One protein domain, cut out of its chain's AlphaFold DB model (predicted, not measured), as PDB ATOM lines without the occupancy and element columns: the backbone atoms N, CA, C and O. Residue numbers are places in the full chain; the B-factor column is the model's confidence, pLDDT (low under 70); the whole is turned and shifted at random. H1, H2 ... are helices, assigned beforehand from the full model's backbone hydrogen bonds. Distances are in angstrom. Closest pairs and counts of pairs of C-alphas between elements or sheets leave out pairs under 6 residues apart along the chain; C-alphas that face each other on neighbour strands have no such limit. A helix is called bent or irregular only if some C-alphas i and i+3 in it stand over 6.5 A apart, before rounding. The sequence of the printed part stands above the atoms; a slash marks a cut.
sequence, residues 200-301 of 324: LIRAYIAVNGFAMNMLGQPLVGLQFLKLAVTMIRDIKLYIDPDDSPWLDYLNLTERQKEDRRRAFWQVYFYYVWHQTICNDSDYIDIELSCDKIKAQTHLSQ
ATOM      1  N   LEU A 200       7.610  -3.503 -13.487       97.81
ATOM      2  CA  LEU A 200       8.696  -4.004 -14.320       97.81
ATOM      3  C   LEU A 200       9.104  -2.977 -15.383       97.81
ATOM      4  O   LEU A 200      10.297  -2.741 -15.566       97.81
ATOM      5  N   ILE A 201       8.141  -2.288 -16.006       98.44
ATOM      6  CA  ILE A 201       8.408  -1.163 -16.920       98.44
ATOM      7  C   ILE A 201       9.199  -0.065 -16.205       98.44
ATOM      8  O   ILE A 201      10.216   0.407 -16.717       98.44
ATOM      9  N   ARG A 202       8.778   0.306 -14.988       97.75
ATOM     10  CA  ARG A 202       9.485   1.295 -14.159       97.75
ATOM     11  C   ARG A 202      10.898   0.868 -13.810       97.75
ATOM     12  O   ARG A 202      11.808   1.692 -13.801       97.75
ATOM     13  N   ALA A 203      11.095  -0.408 -13.509       98.06
ATOM     14  CA  ALA A 203      12.424  -0.912 -13.229       98.06
ATOM     15  C   ALA A 203      13.302  -0.884 -14.488       98.06
ATOM     16  O   ALA A 203      14.449  -0.448 -14.407       98.06
ATOM     17  N   TYR A 204      12.765  -1.275 -15.650       98.06
ATOM     18  CA  TYR A 204      13.486  -1.220 -16.922       98.06
ATOM     19  C   TYR A 204      13.909   0.202 -17.296       98.06
ATOM     20  O   TYR A 204      15.052   0.423 -17.698       98.06
ATOM     21  N   ILE A 205      13.031   1.188 -17.120       97.81
ATOM     22  CA  ILE A 205      13.382   2.574 -17.438       97.81
ATOM     23  C   ILE A 205      14.363   3.173 -16.423       97.81
ATOM     24  O   ILE A 205      15.287   3.891 -16.804       97.81
ATOM     25  N   ALA A 206      14.235   2.808 -15.145       96.75
ATOM     26  CA  ALA A 206      15.165   3.218 -14.101       96.75
ATOM     27  C   ALA A 206      16.572   2.636 -14.336       96.75
ATOM     28  O   ALA A 206      17.565   3.359 -14.239       96.75
ATOM     29  N   VAL A 207      16.677   1.355 -14.706       95.88
ATOM     30  CA  VAL A 207      17.971   0.728 -15.011       95.88
ATOM     31  C   VAL A 207      18.558   1.234 -16.334       95.88
ATOM     32  O   VAL A 207      19.775   1.377 -16.426       95.88
ATOM     33  N   ASN A 208      17.725   1.587 -17.322       95.81
ATOM     34  CA  ASN A 208      18.169   2.299 -18.522       95.81
ATOM     35  C   ASN A 208      18.843   3.629 -18.147       95.81
ATOM     36  O   ASN A 208      19.996   3.858 -18.512       95.81
ATOM     37  N   GLY A 209      18.168   4.460 -17.344       93.19
ATOM     38  CA  GLY A 209      18.728   5.720 -16.854       93.19
ATOM     39  C   GLY A 209      20.026   5.520 -16.066       93.19
ATOM     40  O   GLY A 209      20.994   6.250 -16.278       93.19
ATOM     41  N   PHE A 210      20.093   4.492 -15.217       92.62
ATOM     42  CA  PHE A 210      21.311   4.135 -14.483       92.62
ATOM     43  C   PHE A 210      22.461   3.736 -15.424       92.62
ATOM     44  O   PHE A 210      23.572   4.254 -15.302       92.62
ATOM     45  N   ALA A 211      22.212   2.849 -16.391       92.19
ATOM     46  CA  ALA A 211      23.225   2.384 -17.338       92.19
ATOM     47  C   ALA A 211      23.759   3.521 -18.219       92.19
ATOM     48  O   ALA A 211      24.968   3.621 -18.439       92.19
ATOM     49  N   MET A 212      22.875   4.405 -18.684       91.25
ATOM     50  CA  MET A 212      23.250   5.556 -19.500       91.25
ATOM     51  C   MET A 212      24.051   6.586 -18.702       91.25
ATOM     52  O   MET A 212      25.150   6.952 -19.112       91.25
ATOM     53  N   ASN A 213      23.527   7.023 -17.554       89.00
ATOM     54  CA  ASN A 213      24.074   8.172 -16.832       89.00
ATOM     55  C   ASN A 213      25.262   7.810 -15.936       89.00
ATOM     56  O   ASN A 213      26.197   8.594 -15.819       89.00
ATOM     57  N   MET A 214      25.230   6.638 -15.293       88.31
ATOM     58  CA  MET A 214      26.218   6.277 -14.268       88.31
ATOM     59  C   MET A 214      27.316   5.367 -14.805       88.31
ATOM     60  O   MET A 214      28.475   5.502 -14.420       88.31
ATOM     61  N   LEU A 215      26.967   4.432 -15.694       87.75
ATOM     62  CA  LEU A 215      27.940   3.491 -16.254       87.75
ATOM     63  C   LEU A 215      28.549   3.980 -17.570       87.75
ATOM     64  O   LEU A 215      29.580   3.451 -17.986       87.75
ATOM     65  N   GLY A 216      27.914   4.952 -18.233       90.94
ATOM     66  CA  GLY A 216      28.294   5.369 -19.581       90.94
ATOM     67  C   GLY A 216      28.124   4.237 -20.598       90.94
ATOM     68  O   GLY A 216      28.925   4.105 -21.519       90.94
ATOM     69  N   GLN A 217      27.116   3.378 -20.404       92.44
ATOM     70  CA  GLN A 217      26.858   2.195 -21.229       92.44
ATOM     71  C   GLN A 217      25.514   2.312 -21.959       92.44
ATOM     72  O   GLN A 217      24.561   1.601 -21.621       92.44
ATOM     73  N   PRO A 218      25.414   3.180 -22.982       91.88
ATOM     74  CA  PRO A 218      24.154   3.433 -23.679       91.88
ATOM     75  C   PRO A 218      23.603   2.184 -24.374       91.88
ATOM     76  O   PRO A 218      22.402   1.955 -24.335       91.88
ATOM     77  N   LEU A 219      24.465   1.321 -24.931       92.50
ATOM     78  CA  LEU A 219      24.030   0.079 -25.584       92.50
ATOM     79  C   LEU A 219      23.369  -0.907 -24.611       92.50
ATOM     80  O   LEU A 219      22.442  -1.618 -24.990       92.50
ATOM     81  N   VAL A 220      23.820  -0.941 -23.352       92.25
ATOM     82  CA  VAL A 220      23.197  -1.763 -22.303       92.25
ATOM     83  C   VAL A 220      21.858  -1.154 -21.895       92.25
ATOM     84  O   VAL A 220      20.863  -1.870 -21.814       92.25
ATOM     85  N   GLY A 221      21.811   0.168 -21.697       94.38
ATOM     86  CA  GLY A 221      20.565   0.888 -21.415       94.38
ATOM     87  C   GLY A 221      19.501   0.659 -22.493       94.38
ATOM     88  O   GLY A 221      18.363   0.308 -22.179       94.38
ATOM     89  N   LEU A 222      19.898   0.729 -23.766       95.56
ATOM     90  CA  LEU A 222      19.013   0.548 -24.915       95.56
ATOM     91  C   LEU A 222      18.269  -0.793 -24.899       95.56
ATOM     92  O   LEU A 222      17.101  -0.851 -25.284       95.56
ATOM     93  N   GLN A 223      18.904  -1.874 -24.436       95.75
ATOM     94  CA  GLN A 223      18.232  -3.173 -24.318       95.75
ATOM     95  C   GLN A 223      17.043  -3.095 -23.353       95.75
ATOM     96  O   GLN A 223      15.959  -3.592 -23.658       95.75
ATOM     97  N   PHE A 224      17.219  -2.411 -22.224       96.12
ATOM     98  CA  PHE A 224      16.154  -2.201 -21.249       96.12
ATOM     99  C   PHE A 224      15.080  -1.237 -21.761       96.12
ATOM    100  O   PHE A 224      13.894  -1.482 -21.545       96.12
ATOM    101  N   LEU A 225      15.464  -0.192 -22.501       97.81
ATOM    102  CA  LEU A 225      14.508   0.711 -23.144       97.81
ATOM    103  C   LEU A 225      13.629  -0.026 -24.169       97.81
ATOM    104  O   LEU A 225      12.411   0.135 -24.147       97.81
ATOM    105  N   LYS A 226      14.216  -0.882 -25.020       97.38
ATOM    106  CA  LYS A 226      13.472  -1.709 -25.991       97.38
ATOM    107  C   LYS A 226      12.434  -2.600 -25.301       97.38
ATOM    108  O   LYS A 226      11.293  -2.682 -25.759       97.38
ATOM    109  N   LEU A 227      12.800  -3.218 -24.176       97.25
ATOM    110  CA  LEU A 227      11.878  -4.027 -23.374       97.25
ATOM    111  C   LEU A 227      10.760  -3.177 -22.756       97.25
ATOM    112  O   LEU A 227       9.595  -3.543 -22.877       97.25
ATOM    113  N   ALA A 228      11.080  -2.019 -22.171       98.19
ATOM    114  CA  ALA A 228      10.078  -1.113 -21.607       98.19
ATOM    115  C   ALA A 228       9.069  -0.621 -22.662       98.19
ATOM    116  O   ALA A 228       7.866  -0.630 -22.410       98.19
ATOM    117  N   VAL A 229       9.544  -0.242 -23.854       98.38
ATOM    118  CA  VAL A 229       8.700   0.182 -24.987       98.38
ATOM    119  C   VAL A 229       7.781  -0.950 -25.450       98.38
ATOM    120  O   VAL A 229       6.587  -0.730 -25.655       98.38
ATOM    121  N   THR A 230       8.318  -2.168 -25.557       98.00
ATOM    122  CA  THR A 230       7.530  -3.362 -25.898       98.00
ATOM    123  C   THR A 230       6.429  -3.591 -24.862       98.00
ATOM    124  O   THR A 230       5.256  -3.673 -25.211       98.00
ATOM    125  N   MET A 231       6.779  -3.560 -23.575       98.31
ATOM    126  CA  MET A 231       5.825  -3.766 -22.485       98.31
ATOM    127  C   MET A 231       4.750  -2.675 -22.415       98.31
ATOM    128  O   MET A 231       3.589  -2.994 -22.171       98.31
ATOM    129  N   ILE A 232       5.080  -1.404 -22.682       98.12
ATOM    130  CA  ILE A 232       4.077  -0.328 -22.790       98.12
ATOM    131  C   ILE A 232       3.017  -0.659 -23.835       98.12
ATOM    132  O   ILE A 232       1.830  -0.409 -23.605       98.12
ATOM    133  N   ARG A 233       3.435  -1.208 -24.978       97.62
ATOM    134  CA  ARG A 233       2.519  -1.626 -26.036       97.62
ATOM    135  C   ARG A 233       1.670  -2.810 -25.582       97.62
ATOM    136  O   ARG A 233       0.455  -2.770 -25.771       97.62
ATOM    137  N   ASP A 234       2.287  -3.801 -24.944       97.00
ATOM    138  CA  ASP A 234       1.617  -5.024 -24.491       97.00
ATOM    139  C   ASP A 234       0.492  -4.735 -23.487       97.00
ATOM    140  O   ASP A 234      -0.620  -5.241 -23.647       97.00
ATOM    141  N   ILE A 235       0.734  -3.859 -22.502       97.56
ATOM    142  CA  ILE A 235      -0.280  -3.461 -21.503       97.56
ATOM    143  C   ILE A 235      -1.029  -2.172 -21.864       97.56
ATOM    144  O   ILE A 235      -1.777  -1.631 -21.048       97.56
ATOM    145  N   LYS A 236      -0.856  -1.690 -23.100       97.69
ATOM    146  CA  LYS A 236      -1.560  -0.537 -23.680       97.69
ATOM    147  C   LYS A 236      -1.474   0.749 -22.851       97.69
ATOM    148  O   LYS A 236      -2.424   1.525 -22.819       97.69
ATOM    149  N   LEU A 237      -0.318   1.024 -22.244       97.44
ATOM    150  CA  LEU A 237      -0.082   2.268 -21.493       97.44
ATOM    151  C   LEU A 237      -0.066   3.532 -22.370       97.44
ATOM    152  O   LEU A 237      -0.058   4.637 -21.842       97.44
ATOM    153  N   TYR A 238      -0.069   3.380 -23.696       97.81
ATOM    154  CA  TYR A 238      -0.187   4.480 -24.657       97.81
ATOM    155  C   TYR A 238      -1.629   4.998 -24.835       97.81
ATOM    156  O   TYR A 238      -1.867   5.881 -25.657       97.81
ATOM    157  N   ILE A 239      -2.600   4.437 -24.108       98.19
ATOM    158  CA  ILE A 239      -3.986   4.912 -24.039       98.19
ATOM    159  C   ILE A 239      -4.231   5.387 -22.606       98.19
ATOM    160  O   ILE A 239      -3.868   4.689 -21.660       98.19
ATOM    161  N   ASP A 240      -4.821   6.574 -22.439       98.31
ATOM    162  CA  ASP A 240      -5.106   7.120 -21.113       98.31
ATOM    163  C   ASP A 240      -5.952   6.131 -20.293       98.31
ATOM    164  O   ASP A 240      -6.889   5.521 -20.826       98.31
ATOM    165  N   PRO A 241      -5.663   5.949 -18.993       97.62
ATOM    166  CA  PRO A 241      -6.460   5.066 -18.151       97.62
ATOM    167  C   PRO A 241      -7.931   5.497 -18.027       97.62
ATOM    168  O   PRO A 241      -8.757   4.647 -17.710       97.62
ATOM    169  N   ASP A 242      -8.277   6.764 -18.292       97.38
ATOM    170  CA  ASP A 242      -9.680   7.206 -18.363       97.38
ATOM    171  C   ASP A 242     -10.414   6.687 -19.610       97.38
ATOM    172  O   ASP A 242     -11.635   6.546 -19.591       97.38
ATOM    173  N   ASP A 243      -9.673   6.380 -20.675       97.88
ATOM    174  CA  ASP A 243     -10.193   5.953 -21.978       97.88
ATOM    175  C   ASP A 243      -9.984   4.444 -22.214       97.88
ATOM    176  O   ASP A 243     -10.026   3.959 -23.349       97.88
ATOM    177  N   SER A 244      -9.734   3.687 -21.139       96.50
ATOM    178  CA  SER A 244      -9.346   2.272 -21.171       96.50
ATOM    179  C   SER A 244     -10.406   1.371 -20.513       96.50
ATOM    180  O   SER A 244     -10.214   0.955 -19.371       96.50
ATOM    181  N   PRO A 245     -11.487   0.970 -21.221       96.44
ATOM    182  CA  PRO A 245     -12.582   0.172 -20.643       96.44
ATOM    183  C   PRO A 245     -12.147  -1.166 -20.032       96.44
ATOM    184  O   PRO A 245     -12.800  -1.718 -19.151       96.44
ATOM    185  N   TRP A 246     -11.018  -1.720 -20.488       95.50
ATOM    186  CA  TRP A 246     -10.455  -2.941 -19.906       95.50
ATOM    187  C   TRP A 246      -9.849  -2.722 -18.515       95.50
ATOM    188  O   TRP A 246      -9.419  -3.693 -17.916       95.50
ATOM    189  N   LEU A 247      -9.795  -1.495 -17.995       95.44
ATOM    190  CA  LEU A 247      -9.350  -1.195 -16.632       95.44
ATOM    191  C   LEU A 247     -10.518  -0.888 -15.682       95.44
ATOM    192  O   LEU A 247     -10.294  -0.799 -14.475       95.44
ATOM    193  N   ASP A 248     -11.760  -0.791 -16.173       94.81
ATOM    194  CA  ASP A 248     -12.931  -0.402 -15.367       94.81
ATOM    195  C   ASP A 248     -13.124  -1.312 -14.145       94.81
ATOM    196  O   ASP A 248     -13.417  -0.858 -13.038       94.81
ATOM    197  N   TYR A 249     -12.877  -2.616 -14.311       94.75
ATOM    198  CA  TYR A 249     -13.031  -3.597 -13.235       94.75
ATOM    199  C   TYR A 249     -12.018  -3.409 -12.087       94.75
ATOM    200  O   TYR A 249     -12.266  -3.867 -10.963       94.75
ATOM    201  N   LEU A 250     -10.889  -2.734 -12.338       93.00
ATOM    202  CA  LEU A 250      -9.869  -2.457 -11.326       93.00
ATOM    203  C   LEU A 250     -10.295  -1.340 -10.369       93.00
ATOM    204  O   LEU A 250      -9.822  -1.326  -9.235       93.00
ATOM    205  N   ASN A 251     -11.228  -0.469 -10.778       95.62
ATOM    206  CA  ASN A 251     -11.646   0.717 -10.022       95.62
ATOM    207  C   ASN A 251     -10.443   1.577  -9.594       95.62
ATOM    208  O   ASN A 251     -10.261   1.872  -8.410       95.62
ATOM    209  N   LEU A 252      -9.591   1.929 -10.563       95.50
ATOM    210  CA  LEU A 252      -8.375   2.702 -10.314       95.50
ATOM    211  C   LEU A 252      -8.706   4.072  -9.717       95.50
ATOM    212  O   LEU A 252      -9.542   4.813 -10.236       95.50
ATOM    213  N   THR A 253      -7.990   4.427  -8.655       96.44
ATOM    214  CA  THR A 253      -8.020   5.784  -8.097       96.44
ATOM    215  C   THR A 253      -7.346   6.773  -9.050       96.44
ATOM    216  O   THR A 253      -6.446   6.395  -9.801       96.44
ATOM    217  N   GLU A 254      -7.698   8.060  -8.975       95.69
ATOM    218  CA  GLU A 254      -7.033   9.111  -9.769       95.69
ATOM    219  C   GLU A 254      -5.510   9.120  -9.578       95.69
ATOM    220  O   GLU A 254      -4.754   9.307 -10.529       95.69
ATOM    221  N   ARG A 255      -5.051   8.806  -8.362       94.31
ATOM    222  CA  ARG A 255      -3.632   8.670  -8.024       94.31
ATOM    223  C   ARG A 255      -2.956   7.540  -8.808       94.31
ATOM    224  O   ARG A 255      -1.894   7.746  -9.381       94.31
ATOM    225  N   GLN A 256      -3.596   6.374  -8.910       95.69
ATOM    226  CA  GLN A 256      -3.087   5.239  -9.694       95.69
ATOM    227  C   GLN A 256      -3.149   5.488 -11.205       95.69
ATOM    228  O   GLN A 256      -2.265   5.048 -11.942       95.69
ATOM    229  N   LYS A 257      -4.183   6.189 -11.681       97.00
ATOM    230  CA  LYS A 257      -4.280   6.609 -13.084       97.00
ATOM    231  C   LYS A 257      -3.134   7.549 -13.452       97.00
ATOM    232  O   LYS A 257      -2.441   7.320 -14.439       97.00
ATOM    233  N   GLU A 258      -2.889   8.563 -12.626       96.19
ATOM    234  CA  GLU A 258      -1.765   9.484 -12.795       96.19
ATOM    235  C   GLU A 258      -0.423   8.743 -12.783       96.19
ATOM    236  O   GLU A 258       0.434   8.984 -13.628       96.19
ATOM    237  N   ASP A 259      -0.251   7.782 -11.878       95.75
ATOM    238  CA  ASP A 259       0.969   6.986 -11.772       95.75
ATOM    239  C   ASP A 259       1.232   6.140 -13.045       95.75
ATOM    240  O   ASP A 259       2.377   6.015 -13.497       95.75
ATOM    241  N   ARG A 260       0.178   5.635 -13.710       97.50
ATOM    242  CA  ARG A 260       0.278   5.007 -15.046       97.50
ATOM    243  C   ARG A 260       0.689   6.003 -16.131       97.50
ATOM    244  O   ARG A 260       1.556   5.677 -16.943       97.50
ATOM    245  N   ARG A 261       0.128   7.220 -16.125       97.50
ATOM    246  CA  ARG A 261       0.532   8.289 -17.059       97.50
ATOM    247  C   ARG A 261       2.008   8.632 -16.897       97.50
ATOM    248  O   ARG A 261       2.716   8.730 -17.896       97.50
ATOM    249  N   ARG A 262       2.499   8.759 -15.657       96.00
ATOM    250  CA  ARG A 262       3.924   9.015 -15.373       96.00
ATOM    251  C   ARG A 262       4.826   7.943 -15.972       96.00
ATOM    252  O   ARG A 262       5.796   8.285 -16.642       96.00
ATOM    253  N   ALA A 263       4.467   6.668 -15.812       97.31
ATOM    254  CA  ALA A 263       5.231   5.563 -16.387       97.31
ATOM    255  C   ALA A 263       5.302   5.638 -17.923       97.31
ATOM    256  O   ALA A 263       6.389   5.498 -18.483       97.31
ATOM    257  N   PHE A 264       4.178   5.913 -18.601       98.12
ATOM    258  CA  PHE A 264       4.181   6.115 -20.054       98.12
ATOM    259  C   PHE A 264       5.100   7.267 -20.455       98.12
ATOM    260  O   PHE A 264       6.004   7.083 -21.267       98.12
ATOM    261  N   TRP A 265       4.892   8.447 -19.870       97.19
ATOM    262  CA  TRP A 265       5.622   9.655 -20.246       97.19
ATOM    263  C   TRP A 265       7.120   9.537 -19.970       97.19
ATOM    264  O   TRP A 265       7.922  10.031 -20.760       97.19
ATOM    265  N   GLN A 266       7.505   8.850 -18.894       96.19
ATOM    266  CA  GLN A 266       8.906   8.582 -18.596       96.19
ATOM    267  C   GLN A 266       9.556   7.744 -19.701       96.19
ATOM    268  O   GLN A 266      10.612   8.111 -20.211       96.19
ATOM    269  N   VAL A 267       8.932   6.637 -20.111       97.88
ATOM    270  CA  VAL A 267       9.473   5.800 -21.194       97.88
ATOM    271  C   VAL A 267       9.435   6.541 -22.526       97.88
ATOM    272  O   VAL A 267      10.410   6.487 -23.268       97.88
ATOM    273  N   TYR A 268       8.352   7.267 -22.812       97.88
ATOM    274  CA  TYR A 268       8.202   8.045 -24.039       97.88
ATOM    275  C   TYR A 268       9.302   9.103 -24.181       97.88
ATOM    276  O   TYR A 268       9.865   9.254 -25.262       97.88
ATOM    277  N   PHE A 269       9.679   9.774 -23.087       96.00
ATOM    278  CA  PHE A 269      10.796  10.718 -23.071       96.00
ATOM    279  C   PHE A 269      12.110  10.066 -23.528       96.00
ATOM    280  O   PHE A 269      12.746  10.558 -24.460       96.00
ATOM    281  N   TYR A 270      12.498   8.936 -22.927       96.25
ATOM    282  CA  TYR A 270      13.718   8.222 -23.324       96.25
ATOM    283  C   TYR A 270      13.619   7.614 -24.724       96.25
ATOM    284  O   TYR A 270      14.617   7.578 -25.436       96.25
ATOM    285  N   TYR A 271      12.433   7.158 -25.128       97.25
ATOM    286  CA  TYR A 271      12.169   6.666 -26.476       97.25
ATOM    287  C   TYR A 271      12.423   7.760 -27.516       97.25
ATOM    288  O   TYR A 271      13.243   7.560 -28.406       97.25
ATOM    289  N   VAL A 272      11.798   8.934 -27.377       95.94
ATOM    290  CA  VAL A 272      12.004  10.062 -28.298       95.94
ATOM    291  C   VAL A 272      13.462  10.506 -28.282       95.94
ATOM    292  O   VAL A 272      14.052  10.669 -29.345       95.94
ATOM    293  N   TRP A 273      14.059  10.650 -27.096       93.94
ATOM    294  CA  TRP A 273      15.464  11.036 -26.972       93.94
ATOM    295  C   TRP A 273      16.401  10.043 -27.665       93.94
ATOM    296  O   TRP A 273      17.342  10.459 -28.328       93.94
ATOM    297  N   HIS A 274      16.141   8.737 -27.563       94.56
ATOM    298  CA  HIS A 274      16.913   7.727 -28.285       94.56
ATOM    299  C   HIS A 274      16.714   7.855 -29.796       94.56
ATOM    300  O   HIS A 274      17.696   7.941 -30.526       94.56
ATOM    301  N   GLN A 275      15.466   7.937 -30.269       93.31
ATOM    302  CA  GLN A 275      15.167   8.044 -31.703       93.31
ATOM    303  C   GLN A 275      15.811   9.277 -32.357       93.31
ATOM    304  O   GLN A 275      16.143   9.226 -33.537       93.31
ATOM    305  N   THR A 276      16.021  10.373 -31.619       91.88
ATOM    306  CA  THR A 276      16.660  11.578 -32.169       91.88
ATOM    307  C   THR A 276      18.178  11.476 -32.297       91.88
ATOM    308  O   THR A 276      18.747  12.160 -33.145       91.88
ATOM    309  N   ILE A 277      18.846  10.663 -31.473       89.06
ATOM    310  CA  ILE A 277      20.314  10.530 -31.488       89.06
ATOM    311  C   ILE A 277      20.809   9.260 -32.188       89.06
ATOM    312  O   ILE A 277      22.011   9.093 -32.399       89.06
ATOM    313  N   CYS A 278      19.903   8.330 -32.469       89.38
ATOM    314  CA  CYS A 278      20.225   6.995 -32.932       89.38
ATOM    315  C   CYS A 278      20.495   6.956 -34.445       89.38
ATOM    316  O   CYS A 278      19.822   7.621 -35.227       89.38
ATOM    317  N   ASN A 279      21.451   6.120 -34.859       88.44
ATOM    318  CA  ASN A 279      21.667   5.771 -36.267       88.44
ATOM    319  C   ASN A 279      20.698   4.654 -36.704       88.44
ATOM    320  O   ASN A 279      20.143   3.950 -35.859       88.44
ATOM    321  N   ASP A 280      20.573   4.409 -38.010       88.00
ATOM    322  CA  ASP A 280      19.658   3.402 -38.582       88.00
ATOM    323  C   ASP A 280      19.780   1.992 -37.959       88.00
ATOM    324  O   ASP A 280      18.803   1.249 -37.907       88.00
ATOM    325  N   SER A 281      20.961   1.606 -37.460       88.62
ATOM    326  CA  SER A 281      21.215   0.270 -36.898       88.62
ATOM    327  C   SER A 281      20.596   0.017 -35.520       88.62
ATOM    328  O   SER A 281      20.335  -1.135 -35.180       88.62
ATOM    329  N   ASP A 282      20.376   1.062 -34.721       90.38
ATOM    330  CA  ASP A 282      19.954   0.941 -33.316       90.38
ATOM    331  C   ASP A 282      18.508   1.421 -33.086       90.38
ATOM    332  O   ASP A 282      18.050   1.535 -31.941       90.38
ATOM    333  N   TYR A 283      17.777   1.665 -34.179       92.94
ATOM    334  CA  TYR A 283      16.395   2.137 -34.182       92.94
ATOM    335  C   TYR A 283      15.464   1.177 -33.423       92.94
ATOM    336  O   TYR A 283      15.604  -0.052 -33.475       92.94
ATOM    337  N   ILE A 284      14.503   1.737 -32.684       95.62
ATOM    338  CA  ILE A 284      13.452   0.956 -32.022       95.62
ATOM    339  C   ILE A 284      12.270   0.859 -32.987       95.62
ATOM    340  O   ILE A 284      11.529   1.825 -33.150       95.62
ATOM    341  N   ASP A 285      12.082  -0.310 -33.605       95.25
ATOM    342  CA  ASP A 285      11.011  -0.587 -34.581       95.25
ATOM    343  C   ASP A 285       9.637  -0.819 -33.916       95.25
ATOM    344  O   ASP A 285       8.930  -1.798 -34.154       95.25
ATOM    345  N   ILE A 286       9.287   0.056 -32.975       95.69
ATOM    346  CA  ILE A 286       7.995   0.067 -32.295       95.69
ATOM    347  C   ILE A 286       7.516   1.509 -32.270       95.69
ATOM    348  O   ILE A 286       8.074   2.349 -31.570       95.69
ATOM    349  N   GLU A 287       6.453   1.777 -33.018       95.88
ATOM    350  CA  GLU A 287       5.809   3.082 -33.020       95.88
ATOM    351  C   GLU A 287       5.039   3.296 -31.707       95.88
ATOM    352  O   GLU A 287       4.094   2.569 -31.390       95.88
ATOM    353  N   LEU A 288       5.453   4.308 -30.943       96.12
ATOM    354  CA  LEU A 288       4.715   4.827 -29.795       96.12
ATOM    355  C   LEU A 288       4.160   6.216 -30.130       96.12
ATOM    356  O   LEU A 288       4.920   7.123 -30.463       96.12
ATOM    357  N   SER A 289       2.844   6.388 -29.987       96.06
ATOM    358  CA  SER A 289       2.162   7.689 -30.073       96.06
ATOM    359  C   SER A 289       1.763   8.164 -28.674       96.06
ATOM    360  O   SER A 289       1.402   7.357 -27.816       96.06
ATOM    361  N   CYS A 290       1.829   9.479 -28.453       96.62
ATOM    362  CA  CYS A 290       1.381  10.142 -27.229       96.62
ATOM    363  C   CYS A 290       0.013  10.835 -27.374       96.62
ATOM    364  O   CYS A 290      -0.477  11.416 -26.411       96.62
ATOM    365  N   ASP A 291      -0.642  10.739 -28.538       97.44
ATOM    366  CA  ASP A 291      -1.871  11.495 -28.849       97.44
ATOM    367  C   ASP A 291      -3.073  11.085 -27.988       97.44
ATOM    368  O   ASP A 291      -4.042  11.830 -27.847       97.44
ATOM    369  N   LYS A 292      -3.027   9.869 -27.437       97.19
ATOM    370  CA  LYS A 292      -4.111   9.261 -26.657       97.19
ATOM    371  C   LYS A 292      -3.842   9.250 -25.159       97.19
ATOM    372  O   LYS A 292      -4.566   8.569 -24.439       97.19
ATOM    373  N   ILE A 293      -2.813   9.954 -24.692       97.12
ATOM    374  CA  ILE A 293      -2.530  10.072 -23.268       97.12
ATOM    375  C   ILE A 293      -2.612  11.525 -22.818       97.12
ATOM    376  O   ILE A 293      -2.131  12.439 -23.489       97.12
ATOM    377  N   LYS A 294      -3.231  11.768 -21.662       96.00
ATOM    378  CA  LYS A 294      -3.264  13.114 -21.092       96.00
ATOM    379  C   LYS A 294      -1.877  13.487 -20.576       96.00
ATOM    380  O   LYS A 294      -1.114  12.639 -20.105       96.00
ATOM    381  N   ALA A 295      -1.554  14.776 -20.642       92.50
ATOM    382  CA  ALA A 295      -0.365  15.310 -19.988       92.50
ATOM    383  C   ALA A 295      -0.419  15.039 -18.473       92.50
ATOM    384  O   ALA A 295      -1.500  14.976 -17.886       92.50
ATOM    385  N   GLN A 296       0.744  14.876 -17.837       88.25
ATOM    386  CA  GLN A 296       0.807  14.672 -16.387       88.25
ATOM    387  C   GLN A 296       0.277  15.904 -15.652       88.25
ATOM    388  O   GLN A 296       0.699  17.030 -15.931       88.25
ATOM    389  N   THR A 297      -0.578  15.684 -14.660       83.75
ATOM    390  CA  THR A 297      -1.277  16.759 -13.938       83.75
ATOM    391  C   THR A 297      -0.299  17.658 -13.168       83.75
ATOM    392  O   THR A 297      -0.487  18.869 -13.076       83.75
ATOM    393  N   HIS A 298       0.789  17.079 -12.647       64.38
ATOM    394  CA  HIS A 298       1.786  17.802 -11.847       64.38
ATOM    395  C   HIS A 298       2.918  18.441 -12.664       64.38
ATOM    396  O   HIS A 298       3.607  19.330 -12.161       64.38
ATOM    397  N   LEU A 299       3.114  18.045 -13.927       53.03
ATOM    398  CA  LEU A 299       4.165  18.640 -14.757       53.03
ATOM    399  C   LEU A 299       3.858  20.088 -15.132       53.03
ATOM    400  O   LEU A 299       4.797  20.862 -15.267       53.03
ATOM    401  N   SER A 300       2.586  20.489 -15.185       49.75
ATOM    402  CA  SER A 300       2.219  21.900 -15.341       49.75
ATOM    403  C   SER A 300       2.775  22.782 -14.214       49.75
ATOM    404  O   SER A 300       3.076  23.938 -14.461       49.75
ATOM    405  N   GLN A 301       2.963  22.241 -13.003       45.81
ATOM    406  CA  GLN A 301       3.502  22.989 -11.858       45.81
ATOM    407  C   GLN A 301       5.017  22.798 -11.670       45.81
ATOM    408  O   GLN A 301       5.718  23.745 -11.325       45.81
TER     409      GLN A 301
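What this domain is: This is residues 200 to 301 of the 324 residues of the protein "Fungal_trans domain-containing protein" of Rhizoclosmatium globosum (UniProt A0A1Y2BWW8). A helical hairpin, H1 and H2, is crossed on one side by the long helix H4, which packs on the second half of H2 and on residues 201 to 205 of H1. The short H3 lies away from the hairpin, near the beginning of H4, and after H4 a stretch without named elements folds back along the length, with residues 276 to 281 sticking out at the turn. The printed part has 102 residues with four named helices, in the order H1, H2, H3, H4, and no named strand; its class is all helix. It is compact, with a radius of gyration of the C-alphas of 14.3 A, and elongated, spanning 40 by 26 by 25 A.

How they stand to each other: H1, residues 200 to 213, and H2, residues 218 to 234, form a hairpin: they touch, closest at the C-alphas of Asn 208 and Gly 221, 4.0 A apart, at a shallow tilt of 21 degrees, opposite ways. H4, residues 254 to 277, touches H2 at a steep tilt of 46 degrees, opposite ways; the closest C-alphas, of Val 229 and Val 267, are 6.8 A apart. H4 touches H1 with residues 263 to 267 alone, at a steep tilt of 40 degrees, the same way; the closest C-alphas, of Ile 205 and Val 267, are 6.3 A apart. H3, residues 245 to 250, touches no helix. In H1 and H4 every O i to N i+4 pair is within hydrogen-bond range, in H2 11 of 13, and in H3 0 of 2, with 2 of 3 O i to N i+3 pairs.

Where its parts are: H1 begins at C-alpha 200, (8.696, -4.004, -14.320). H2 is 24.1 A long. H3 is irregular: C-alphas 246 and 249 are 7.2 A apart. H4, 35.0 A long, ends at C-alpha 277, (20.314, 10.530, -31.488).

The domain as a whole: The farthest C-alphas, of Gly 216 and Tyr 249, are 42.8 A apart. The printed part has no cut and no long link. Residues 298 to 301 have pLDDT under 70.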